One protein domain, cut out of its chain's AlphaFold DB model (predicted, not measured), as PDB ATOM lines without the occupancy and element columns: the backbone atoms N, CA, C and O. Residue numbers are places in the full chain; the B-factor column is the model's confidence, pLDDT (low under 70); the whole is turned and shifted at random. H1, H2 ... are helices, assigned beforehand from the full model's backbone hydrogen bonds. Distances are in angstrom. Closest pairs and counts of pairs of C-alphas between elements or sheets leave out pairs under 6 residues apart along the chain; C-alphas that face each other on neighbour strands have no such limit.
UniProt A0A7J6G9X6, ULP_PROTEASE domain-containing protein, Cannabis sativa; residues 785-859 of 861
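Overview. This is residues 785 to 859 of the 861 residues of the protein "ULP_PROTEASE domain-containing protein" of Cannabis sativa (UniProt A0A7J6G9X6). Long helix H3 is crossed by H6; H5 packs on H3 farther along, H1 on H6, and short H2 and H4 sit near H3's two ends. The printed part has 75 residues with six named helices, H1 to H6 in order, all helix. It is compact, radius of gyration of the C-alphas 12.1 A, spanning 32 by 23 by 18 A.

Arrangement. H3, residues 805 to 822, is the hub. Its residues 807 to 814 alone touch H6, residues 844 to 857, with 846 to 850 alone, about perpendicular at 76 degrees; the closest C-alphas, Glu 810 and Phe 847, are 5.4 A apart. H5, residues 837 to 842, touches H3 at residues 813 to 820 of H3 alone; the closest C-alphas, Ala 817 and Val 841, are 5.1 A apart. H1, residues 785 to 795, touches H6, closest C-alphas Ala 793 and Ala 854, 5.2 A. O i to N i+4 pairs are all within hydrogen-bond range in H1, 12 of 14 in H3, 7 of 10 in H6, 0 of 2 in H5, where i+3 gives 2 of 3.

Along the chain. H3 spans 25.4 A from C-alpha 805 (-40.334, -31.961, -15.002). H2 is residues 800 to 803, H4 827 to 833. H6 ends at (-47.700, -43.673, -1.629).

Size, cuts and confidence. The printed part has no cut; the links are tight. Confidence is under 70 in 27 residues.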
ATOM      1  N   ASN A 785     -33.915 -52.398  -2.474       79.69
ATOM      2  CA  ASN A 785     -35.209 -51.976  -1.917       79.69
ATOM      3  C   ASN A 785     -35.756 -50.670  -2.518       79.69
ATOM      4  O   ASN A 785     -36.959 -50.556  -2.715       79.69
ATOM      5  N   ALA A 786     -34.895 -49.687  -2.810       79.06
ATOM      6  CA  ALA A 786     -35.318 -48.408  -3.389       79.06
ATOM      7  C   ALA A 786     -36.027 -48.602  -4.739       79.06
ATOM      8  O   ALA A 786     -37.143 -48.126  -4.925       79.06
ATOM      9  N   ILE A 787     -35.420 -49.384  -5.631       79.56
ATOM     10  CA  ILE A 787     -35.972 -49.686  -6.955       79.56
ATOM     11  C   ILE A 787     -37.216 -50.552  -6.843       79.56
ATOM     12  O   ILE A 787     -38.197 -50.269  -7.519       79.56
ATOM     13  N   LYS A 788     -37.223 -51.539  -5.940       81.38
ATOM     14  CA  LYS A 788     -38.425 -52.338  -5.674       81.38
ATOM     15  C   LYS A 788     -39.610 -51.451  -5.267       81.38
ATOM     16  O   LYS A 788     -40.688 -51.575  -5.830       81.38
ATOM     17  N   HIS A 789     -39.407 -50.511  -4.340       79.50
ATOM     18  CA  HIS A 789     -40.466 -49.585  -3.922       79.50
ATOM     19  C   HIS A 789     -40.960 -48.693  -5.062       79.50
ATOM     20  O   HIS A 789     -42.162 -48.484  -5.188       79.50
ATOM     21  N   ILE A 790     -40.048 -48.171  -5.883       76.94
ATOM     22  CA  ILE A 790     -40.402 -47.352  -7.046       76.94
ATOM     23  C   ILE A 790     -41.172 -48.182  -8.079       76.94
ATOM     24  O   ILE A 790     -42.160 -47.707  -8.636       76.94
ATOM     25  N   PHE A 791     -40.754 -49.425  -8.311       78.62
ATOM     26  CA  PHE A 791     -41.437 -50.331  -9.222       78.62
ATOM     27  C   PHE A 791     -42.877 -50.590  -8.768       78.62
ATOM     28  O   PHE A 791     -43.803 -50.327  -9.532       78.62
ATOM     29  N   ASP A 792     -43.059 -50.995  -7.508       75.69
ATOM     30  CA  ASP A 792     -44.370 -51.312  -6.932       75.69
ATOM     31  C   ASP A 792     -45.316 -50.095  -6.913       75.69
ATOM     32  O   ASP A 792     -46.474 -50.200  -7.303       75.69
ATOM     33  N   ALA A 793     -44.839 -48.937  -6.442       76.12
ATOM     34  CA  ALA A 793     -45.706 -47.800  -6.109       76.12
ATOM     35  C   ALA A 793     -45.809 -46.733  -7.210       76.12
ATOM     36  O   ALA A 793     -46.706 -45.893  -7.175       76.12
ATOM     37  N   ILE A 794     -44.875 -46.704  -8.164       75.75
ATOM     38  CA  ILE A 794     -44.814 -45.654  -9.192       75.75
ATOM     39  C   ILE A 794     -44.939 -46.258 -10.590       75.75
ATOM     40  O   ILE A 794     -45.810 -45.831 -11.350       75.75
ATOM     41  N   LEU A 795     -44.100 -47.242 -10.937       72.12
ATOM     42  CA  LEU A 795     -44.086 -47.817 -12.288       72.12
ATOM     43  C   LEU A 795     -45.306 -48.707 -12.550       72.12
ATOM     44  O   LEU A 795     -45.978 -48.517 -13.563       72.12
ATOM     45  N   ALA A 796     -45.626 -49.631 -11.638       69.94
ATOM     46  CA  ALA A 796     -46.762 -50.544 -11.789       69.94
ATOM     47  C   ALA A 796     -48.104 -49.795 -11.867       69.94
ATOM     48  O   ALA A 796     -48.984 -50.171 -12.638       69.94
ATOM     49  N   LEU A 797     -48.223 -48.682 -11.136       72.25
ATOM     50  CA  LEU A 797     -49.413 -47.828 -11.106       72.25
ATOM     51  C   LEU A 797     -49.427 -46.737 -12.191       72.25
ATOM     52  O   LEU A 797     -50.358 -45.936 -12.229       72.25
ATOM     53  N   LYS A 798     -48.406 -46.675 -13.063       73.19
ATOM     54  CA  LYS A 798     -48.235 -45.628 -14.096       73.19
ATOM     55  C   LYS A 798     -48.449 -44.215 -13.540       73.19
ATOM     56  O   LYS A 798     -49.143 -43.388 -14.132       73.19
ATOM     57  N   SER A 799     -47.872 -43.959 -12.369       74.75
ATOM     58  CA  SER A 799     -48.131 -42.742 -11.605       74.75
ATOM     59  C   SER A 799     -47.780 -41.475 -12.405       74.75
ATOM     60  O   SER A 799     -46.714 -41.424 -13.031       74.75
ATOM     61  N   PRO A 800     -48.602 -40.406 -12.338       71.38
ATOM     62  CA  PRO A 800     -48.333 -39.140 -13.031       71.38
ATOM     63  C   PRO A 800     -47.053 -38.447 -12.536       71.38
ATOM     64  O   PRO A 800     -46.535 -37.552 -13.203       71.38
ATOM     65  N   VAL A 801     -46.502 -38.891 -11.399       73.94
ATOM     66  CA  VAL A 801     -45.200 -38.470 -10.859       73.94
ATOM     67  C   VAL A 801     -44.071 -38.641 -11.885       73.94
ATOM     68  O   VAL A 801     -43.138 -37.840 -11.896       73.94
ATOM     69  N   LEU A 802     -44.178 -39.624 -12.788       68.62
ATOM     70  CA  LEU A 802     -43.198 -39.867 -13.853       68.62
ATOM     71  C   LEU A 802     -43.141 -38.740 -14.902       68.62
ATOM     72  O   LEU A 802     -42.137 -38.614 -15.597       68.62
ATOM     73  N   GLY A 803     -44.190 -37.915 -15.014       64.12
ATOM     74  CA  GLY A 803     -44.265 -36.786 -15.948       64.12
ATOM     75  C   GLY A 803     -43.833 -35.438 -15.357       64.12
ATOM     76  O   GLY A 803     -43.875 -34.422 -16.048       64.12
ATOM     77  N   VAL A 804     -43.442 -35.393 -14.079       76.06
ATOM     78  CA  VAL A 804     -43.072 -34.142 -13.403       76.06
ATOM     79  C   VAL A 804     -41.675 -33.704 -13.837       76.06
ATOM     80  O   VAL A 804     -40.686 -34.383 -13.572       76.06
ATOM     81  N   SER A 805     -41.571 -32.509 -14.421       64.56
ATOM     82  CA  SER A 805     -40.334 -31.961 -15.002       64.56
ATOM     83  C   SER A 805     -39.163 -31.913 -14.012       64.56
ATOM     84  O   SER A 805     -38.020 -32.148 -14.386       64.56
ATOM     85  N   ARG A 806     -39.443 -31.668 -12.722       67.81
ATOM     86  CA  ARG A 806     -38.431 -31.646 -11.649       67.81
ATOM     87  C   ARG A 806     -37.823 -33.018 -11.337       67.81
ATOM     88  O   ARG A 806     -36.742 -33.071 -10.762       67.81
ATOM     89  N   LEU A 807     -38.501 -34.108 -11.697       75.12
ATOM     90  CA  LEU A 807     -38.050 -35.485 -11.467       75.12
ATOM     91  C   LEU A 807     -37.467 -36.132 -12.729       75.12
ATOM     92  O   LEU A 807     -37.018 -37.270 -12.663       75.12
ATOM     93  N   ALA A 808     -37.432 -35.417 -13.860       64.62
ATOM     94  CA  ALA A 808     -37.025 -35.963 -15.155       64.62
ATOM     95  C   ALA A 808     -35.640 -36.634 -15.124       64.62
ATOM     96  O   ALA A 808     -35.466 -37.699 -15.706       64.62
ATOM     97  N   ALA A 809     -34.677 -36.067 -14.389       64.81
ATOM     98  CA  ALA A 809     -33.351 -36.663 -14.228       64.81
ATOM     99  C   ALA A 809     -33.387 -38.005 -13.470       64.81
ATOM    100  O   ALA A 809     -32.779 -38.973 -13.914       64.81
ATOM    101  N   GLU A 810     -34.141 -38.102 -12.368       76.56
ATOM    102  CA  GLU A 810     -34.286 -39.368 -11.631       76.56
ATOM    103  C   GLU A 810     -35.086 -40.408 -12.427       76.56
ATOM    104  O   GLU A 810     -34.809 -41.601 -12.328       76.56
ATOM    105  N   VAL A 811     -36.058 -39.973 -13.237       71.31
ATOM    106  CA  VAL A 811     -36.839 -40.852 -14.123       71.31
ATOM    107  C   VAL A 811     -35.961 -41.425 -15.242       71.31
ATOM    108  O   VAL A 811     -36.079 -42.608 -15.551       71.31
ATOM    109  N   LEU A 812     -35.041 -40.633 -15.802       67.94
ATOM    110  CA  LEU A 812     -34.054 -41.112 -16.776       67.94
ATOM    111  C   LEU A 812     -33.071 -42.106 -16.147       67.94
ATOM    112  O   LEU A 812     -32.867 -43.187 -16.700       67.94
ATOM    113  N   ASN A 813     -32.544 -41.798 -14.958       73.94
ATOM    114  CA  ASN A 813     -31.706 -42.738 -14.207       73.94
ATOM    115  C   ASN A 813     -32.469 -44.046 -13.933       73.94
ATOM    116  O   ASN A 813     -31.908 -45.138 -14.014       73.94
ATOM    117  N   LEU A 814     -33.764 -43.951 -13.601       71.62
ATOM    118  CA  LEU A 814     -34.596 -45.114 -13.289       71.62
ATOM    119  C   LEU A 814     -34.797 -45.970 -14.537       71.62
ATOM    120  O   LEU A 814     -34.735 -47.196 -14.465       71.62
ATOM    121  N   GLN A 815     -34.998 -45.328 -15.687       64.56
ATOM    122  CA  GLN A 815     -35.096 -46.003 -16.972       64.56
ATOM    123  C   GLN A 815     -33.802 -46.759 -17.300       64.56
ATOM    124  O   GLN A 815     -33.861 -47.926 -17.688       64.56
ATOM    125  N   GLU A 816     -32.640 -46.134 -17.110       68.19
ATOM    126  CA  GLU A 816     -31.331 -46.765 -17.307       68.19
ATOM    127  C   GLU A 816     -31.111 -47.956 -16.364       68.19
ATOM    128  O   GLU A 816     -30.717 -49.041 -16.808       68.19
ATOM    129  N   ALA A 817     -31.448 -47.797 -15.083       68.88
ATOM    130  CA  ALA A 817     -31.385 -48.863 -14.094       68.88
ATOM    131  C   ALA A 817     -32.286 -50.049 -14.469       68.88
ATOM    132  O   ALA A 817     -31.820 -51.189 -14.503       68.88
ATOM    133  N   CYS A 818     -33.549 -49.801 -14.827       66.94
ATOM    134  CA  CYS A 818     -34.481 -50.843 -15.262       66.94
ATOM    135  C   CYS A 818     -34.010 -51.546 -16.542       66.94
ATOM    136  O   CYS A 818     -34.084 -52.769 -16.624       66.94
ATOM    137  N   MET A 819     -33.486 -50.808 -17.527       63.97
ATOM    138  CA  MET A 819     -32.927 -51.404 -18.747       63.97
ATOM    139  C   MET A 819     -31.716 -52.289 -18.447       63.97
ATOM    140  O   MET A 819     -31.575 -53.353 -19.046       63.97
ATOM    141  N   THR A 820     -30.854 -51.868 -17.526       61.28
ATOM    142  CA  THR A 820     -29.656 -52.622 -17.135       61.28
ATOM    143  C   THR A 820     -30.026 -53.905 -16.396       61.28
ATOM    144  O   THR A 820     -29.532 -54.974 -16.746       61.28
ATOM    145  N   ILE A 821     -30.956 -53.823 -15.440       67.00
ATOM    146  CA  ILE A 821     -31.482 -54.978 -14.701       67.00
ATOM    147  C   ILE A 821     -32.153 -55.980 -15.656       67.00
ATOM    148  O   ILE A 821     -31.846 -57.171 -15.618       67.00
ATOM    149  N   ASN A 822     -33.018 -55.504 -16.558       66.44
ATOM    150  CA  ASN A 822     -33.803 -56.355 -17.465       66.44
ATOM    151  C   ASN A 822     -32.967 -57.062 -18.544       66.44
ATOM    152  O   ASN A 822     -33.469 -57.962 -19.210       66.44
ATOM    153  N   ARG A 823     -31.707 -56.661 -18.742       59.28
ATOM    154  CA  ARG A 823     -30.771 -57.334 -19.659       59.28
ATOM    155  C   ARG A 823     -30.082 -58.546 -19.033       59.28
ATOM    156  O   ARG A 823     -29.346 -59.238 -19.734       59.28
ATOM    157  N   THR A 824     -30.272 -58.781 -17.737       59.56
ATOM    158  CA  THR A 824     -29.658 -59.902 -17.015       59.56
ATOM    159  C   THR A 824     -30.600 -61.092 -16.928       59.56
ATOM    160  O   THR A 824     -31.816 -60.931 -16.953       59.56
ATOM    161  N   GLU A 825     -30.032 -62.295 -16.829       62.47
ATOM    162  CA  GLU A 825     -30.802 -63.545 -16.755       62.47
ATOM    163  C   GLU A 825     -31.629 -63.643 -15.461       62.47
ATOM    164  O   GLU A 825     -32.741 -64.167 -15.479       62.47
ATOM    165  N   TYR A 826     -31.130 -63.067 -14.359       71.75
ATOM    166  CA  TYR A 826     -31.808 -63.038 -13.057       71.75
ATOM    167  C   TYR A 826     -31.950 -61.595 -12.526       71.75
ATOM    168  O   TYR A 826     -31.228 -61.210 -11.598       71.75
ATOM    169  N   PRO A 827     -32.888 -60.789 -13.068       72.81
ATOM    170  CA  PRO A 827     -33.105 -59.383 -12.699       72.81
ATOM    171  C   PRO A 827     -33.246 -59.130 -11.191       72.81
ATOM    172  O   PRO A 827     -32.700 -58.178 -10.634       72.81
ATOM    173  N   GLN A 828     -33.952 -60.022 -10.506       76.38
ATOM    174  CA  GLN A 828     -34.198 -59.966  -9.072       76.38
ATOM    175  C   GLN A 828     -32.955 -60.302  -8.234       76.38
ATOM    176  O   GLN A 828     -32.894 -59.927  -7.071       76.38
ATOM    177  N   LEU A 829     -31.942 -60.965  -8.796       78.31
ATOM    178  CA  LEU A 829     -30.679 -61.302  -8.118       78.31
ATOM    179  C   LEU A 829     -29.509 -60.450  -8.631       78.31
ATOM    180  O   LEU A 829     -28.348 -60.762  -8.369       78.31
ATOM    181  N   PHE A 830     -29.799 -59.354  -9.338       76.00
ATOM    182  CA  PHE A 830     -28.810 -58.553 -10.057       76.00
ATOM    183  C   PHE A 830     -27.598 -58.157  -9.201       76.00
ATOM    184  O   PHE A 830     -26.457 -58.359  -9.609       76.00
ATOM    185  N   LYS A 831     -27.814 -57.651  -7.978       76.06
ATOM    186  CA  LYS A 831     -26.711 -57.259  -7.083       76.06
ATOM    187  C   LYS A 831     -25.838 -58.421  -6.604       76.06
ATOM    188  O   LYS A 831     -24.689 -58.195  -6.244       76.06
ATOM    189  N   ILE A 832     -26.371 -59.641  -6.583       75.69
ATOM    190  CA  ILE A 832     -25.638 -60.836  -6.152       75.69
ATOM    191  C   ILE A 832     -24.699 -61.312  -7.265       75.69
ATOM    192  O   ILE A 832     -23.557 -61.660  -6.977       75.69
ATOM    193  N   PHE A 833     -25.150 -61.271  -8.521       71.56
ATOM    194  CA  PHE A 833     -24.360 -61.700  -9.681       71.56
ATOM    195  C   PHE A 833     -23.447 -60.618 -10.257       71.56
ATOM    196  O   PHE A 833     -22.458 -60.928 -10.919       71.56
ATOM    197  N   HIS A 834     -23.746 -59.347  -9.993       67.69
ATOM    198  CA  HIS A 834     -23.014 -58.228 -10.577       67.69
ATOM    199  C   HIS A 834     -22.505 -57.225  -9.537       67.69
ATOM    200  O   HIS A 834     -22.786 -56.048  -9.707       67.69
ATOM    201  N   PRO A 835     -21.735 -57.611  -8.500       56.25
ATOM    202  CA  PRO A 835     -21.389 -56.755  -7.349       56.25
ATOM    203  C   PRO A 835     -20.443 -55.571  -7.650       56.25
ATOM    204  O   PRO A 835     -19.957 -54.914  -6.734       56.25
ATOM    205  N   THR A 836     -20.159 -55.290  -8.923       54.78
ATOM    206  CA  THR A 836     -19.215 -54.266  -9.396       54.78
ATOM    207  C   THR A 836     -19.949 -53.031  -9.950       54.78
ATOM    208  O   THR A 836     -21.087 -52.745  -9.562       54.78
ATOM    209  N   ALA A 837     -19.310 -52.273 -10.856       45.69
ATOM    210  CA  ALA A 837     -19.807 -51.032 -11.461       45.69
ATOM    211  C   ALA A 837     -21.224 -51.134 -12.062       45.69
ATOM    212  O   ALA A 837     -21.960 -50.151 -12.058       45.69
ATOM    213  N   ALA A 838     -21.650 -52.328 -12.480       47.53
ATOM    214  CA  ALA A 838     -23.009 -52.590 -12.951       47.53
ATOM    215  C   ALA A 838     -24.096 -52.304 -11.888       47.53
ATOM    216  O   ALA A 838     -25.219 -51.974 -12.252       47.53
ATOM    217  N   THR A 839     -23.784 -52.362 -10.585       57.34
ATOM    218  CA  THR A 839     -24.721 -51.974  -9.506       57.34
ATOM    219  C   THR A 839     -24.826 -50.472  -9.262       57.34
ATOM    220  O   THR A 839     -25.695 -50.060  -8.494       57.34
ATOM    221  N   ARG A 840     -23.982 -49.638  -9.884       63.97
ATOM    222  CA  ARG A 840     -23.948 -48.186  -9.621       63.97
ATOM    223  C   ARG A 840     -25.204 -47.470 -10.094       63.97
ATOM    224  O   ARG A 840     -25.677 -46.552  -9.429       63.97
ATOM    225  N   VAL A 841     -25.820 -47.982 -11.161       68.06
ATOM    226  CA  VAL A 841     -27.160 -47.564 -11.601       68.06
ATOM    227  C   VAL A 841     -28.226 -47.816 -10.526       68.06
ATOM    228  O   VAL A 841     -29.335 -47.329 -10.641       68.06
ATOM    229  N   LEU A 842     -27.924 -48.573  -9.466       70.31
ATOM    230  CA  LEU A 842     -28.839 -48.902  -8.371       70.31
ATOM    231  C   LEU A 842     -28.544 -48.116  -7.085       70.31
ATOM    232  O   LEU A 842     -29.099 -48.435  -6.026       70.31
ATOM    233  N   GLU A 843     -27.645 -47.129  -7.128       77.25
ATOM    234  CA  GLU A 843     -27.305 -46.350  -5.945       77.25
ATOM    235  C   GLU A 843     -28.489 -45.513  -5.453       77.25
ATOM    236  O   GLU A 843     -29.162 -44.812  -6.204       77.25
ATOM    237  N   LYS A 844     -28.727 -45.548  -4.136       74.75
ATOM    238  CA  LYS A 844     -29.912 -44.938  -3.507       74.75
ATOM    239  C   LYS A 844     -30.064 -43.441  -3.801       74.75
ATOM    240  O   LYS A 844     -31.185 -42.943  -3.803       74.75
ATOM    241  N   HIS A 845     -28.956 -42.733  -4.006       78.19
ATOM    242  CA  HIS A 845     -28.959 -41.294  -4.247       78.19
ATOM    243  C   HIS A 845     -29.509 -40.926  -5.639       78.19
ATOM    244  O   HIS A 845     -30.030 -39.829  -5.799       78.19
ATOM    245  N   GLN A 846     -29.456 -41.842  -6.615       76.25
ATOM    246  CA  GLN A 846     -29.950 -41.609  -7.979       76.25
ATOM    247  C   GLN A 846     -31.478 -41.515  -8.071       76.25
ATOM    248  O   GLN A 846     -31.999 -41.016  -9.067       76.25
ATOM    249  N   PHE A 847     -32.181 -41.979  -7.031       83.75
ATOM    250  CA  PHE A 847     -33.643 -42.053  -6.962       83.75
ATOM    251  C   PHE A 847     -34.190 -41.477  -5.655       83.75
ATOM    252  O   PHE A 847     -35.185 -41.981  -5.126       83.75
ATOM    253  N   ALA A 848     -33.497 -40.517  -5.041       84.38
ATOM    254  CA  ALA A 848     -33.814 -40.068  -3.687       84.38
ATOM    255  C   ALA A 848     -35.257 -39.545  -3.571       84.38
ATOM    256  O   ALA A 848     -35.988 -39.957  -2.661       84.38
ATOM    257  N   ASN A 849     -35.693 -38.706  -4.516       83.75
ATOM    258  CA  ASN A 849     -37.041 -38.144  -4.511       83.75
ATOM    259  C   ASN A 849     -38.084 -39.190  -4.915       83.75
ATOM    260  O   ASN A 849     -39.102 -39.326  -4.232       83.75
ATOM    261  N   LEU A 850     -37.823 -39.986  -5.954       78.12
ATOM    262  CA  LEU A 850     -38.725 -41.064  -6.377       78.12
ATOM    263  C   LEU A 850     -38.926 -42.107  -5.275       78.12
ATOM    264  O   LEU A 850     -40.048 -42.536  -5.024       78.12
ATOM    265  N   THR A 851     -37.867 -42.463  -4.549       85.69
ATOM    266  CA  THR A 851     -37.950 -43.386  -3.408       85.69
ATOM    267  C   THR A 851     -38.775 -42.784  -2.272       85.69
ATOM    268  O   THR A 851     -39.564 -43.494  -1.648       85.69
ATOM    269  N   ALA A 852     -38.609 -41.491  -1.977       85.81
ATOM    270  CA  ALA A 852     -39.385 -40.812  -0.940       85.81
ATOM    271  C   ALA A 852     -40.879 -40.744  -1.300       85.81
ATOM    272  O   ALA A 852     -41.729 -40.995  -0.445       85.81
ATOM    273  N   ILE A 853     -41.194 -40.463  -2.567       83.06
ATOM    274  CA  ILE A 853     -42.567 -40.442  -3.080       83.06
ATOM    275  C   ILE A 853     -43.174 -41.847  -3.045       83.06
ATOM    276  O   ILE A 853     -44.252 -42.020  -2.485       83.06
ATOM    277  N   ALA A 854     -42.459 -42.858  -3.546       83.31
ATOM    278  CA  ALA A 854     -42.896 -44.253  -3.524       83.31
ATOM    279  C   ALA A 854     -43.221 -44.733  -2.102       83.31
ATOM    280  O   ALA A 854     -44.234 -45.390  -1.876       83.31
ATOM    281  N   LYS A 855     -42.388 -44.361  -1.122       85.38
ATOM    282  CA  LYS A 855     -42.629 -44.673   0.293       85.38
ATOM    283  C   LYS A 855     -43.856 -43.968   0.863       85.38
ATOM    284  O   LYS A 855     -44.536 -44.566   1.683       85.38
ATOM    285  N   ARG A 856     -44.135 -42.723   0.459       84.12
ATOM    286  CA  ARG A 856     -45.340 -41.997   0.894       84.12
ATOM    287  C   ARG A 856     -46.611 -42.588   0.299       84.12
ATOM    288  O   ARG A 856     -47.588 -42.696   1.020       84.12
ATOM    289  N   ILE A 857     -46.577 -42.986  -0.973       80.06
ATOM    290  CA  ILE A 857     -47.700 -43.673  -1.629       80.06
ATOM    291  C   ILE A 857     -47.998 -44.977  -0.879       80.06
ATOM    292  O   ILE A 857     -49.108 -45.174  -0.412       80.06
ATOM    293  N   LYS A 858     -46.966 -45.791  -0.633       76.75
ATOM    294  CA  LYS A 858     -47.087 -47.077   0.073       76.75
ATOM    295  C   LYS A 858     -47.422 -46.967   1.572       76.75
ATOM    296  O   LYS A 858     -47.612 -47.990   2.209       76.75
ATOM    297  N   ALA A 859     -47.381 -45.765   2.147       74.31
ATOM    298  CA  ALA A 859     -47.783 -45.502   3.531       74.31
ATOM    299  C   ALA A 859     -49.176 -44.856   3.629       74.31
ATOM    300  O   ALA A 859     -49.665 -44.642   4.736       74.31
TER     301      ALA A 859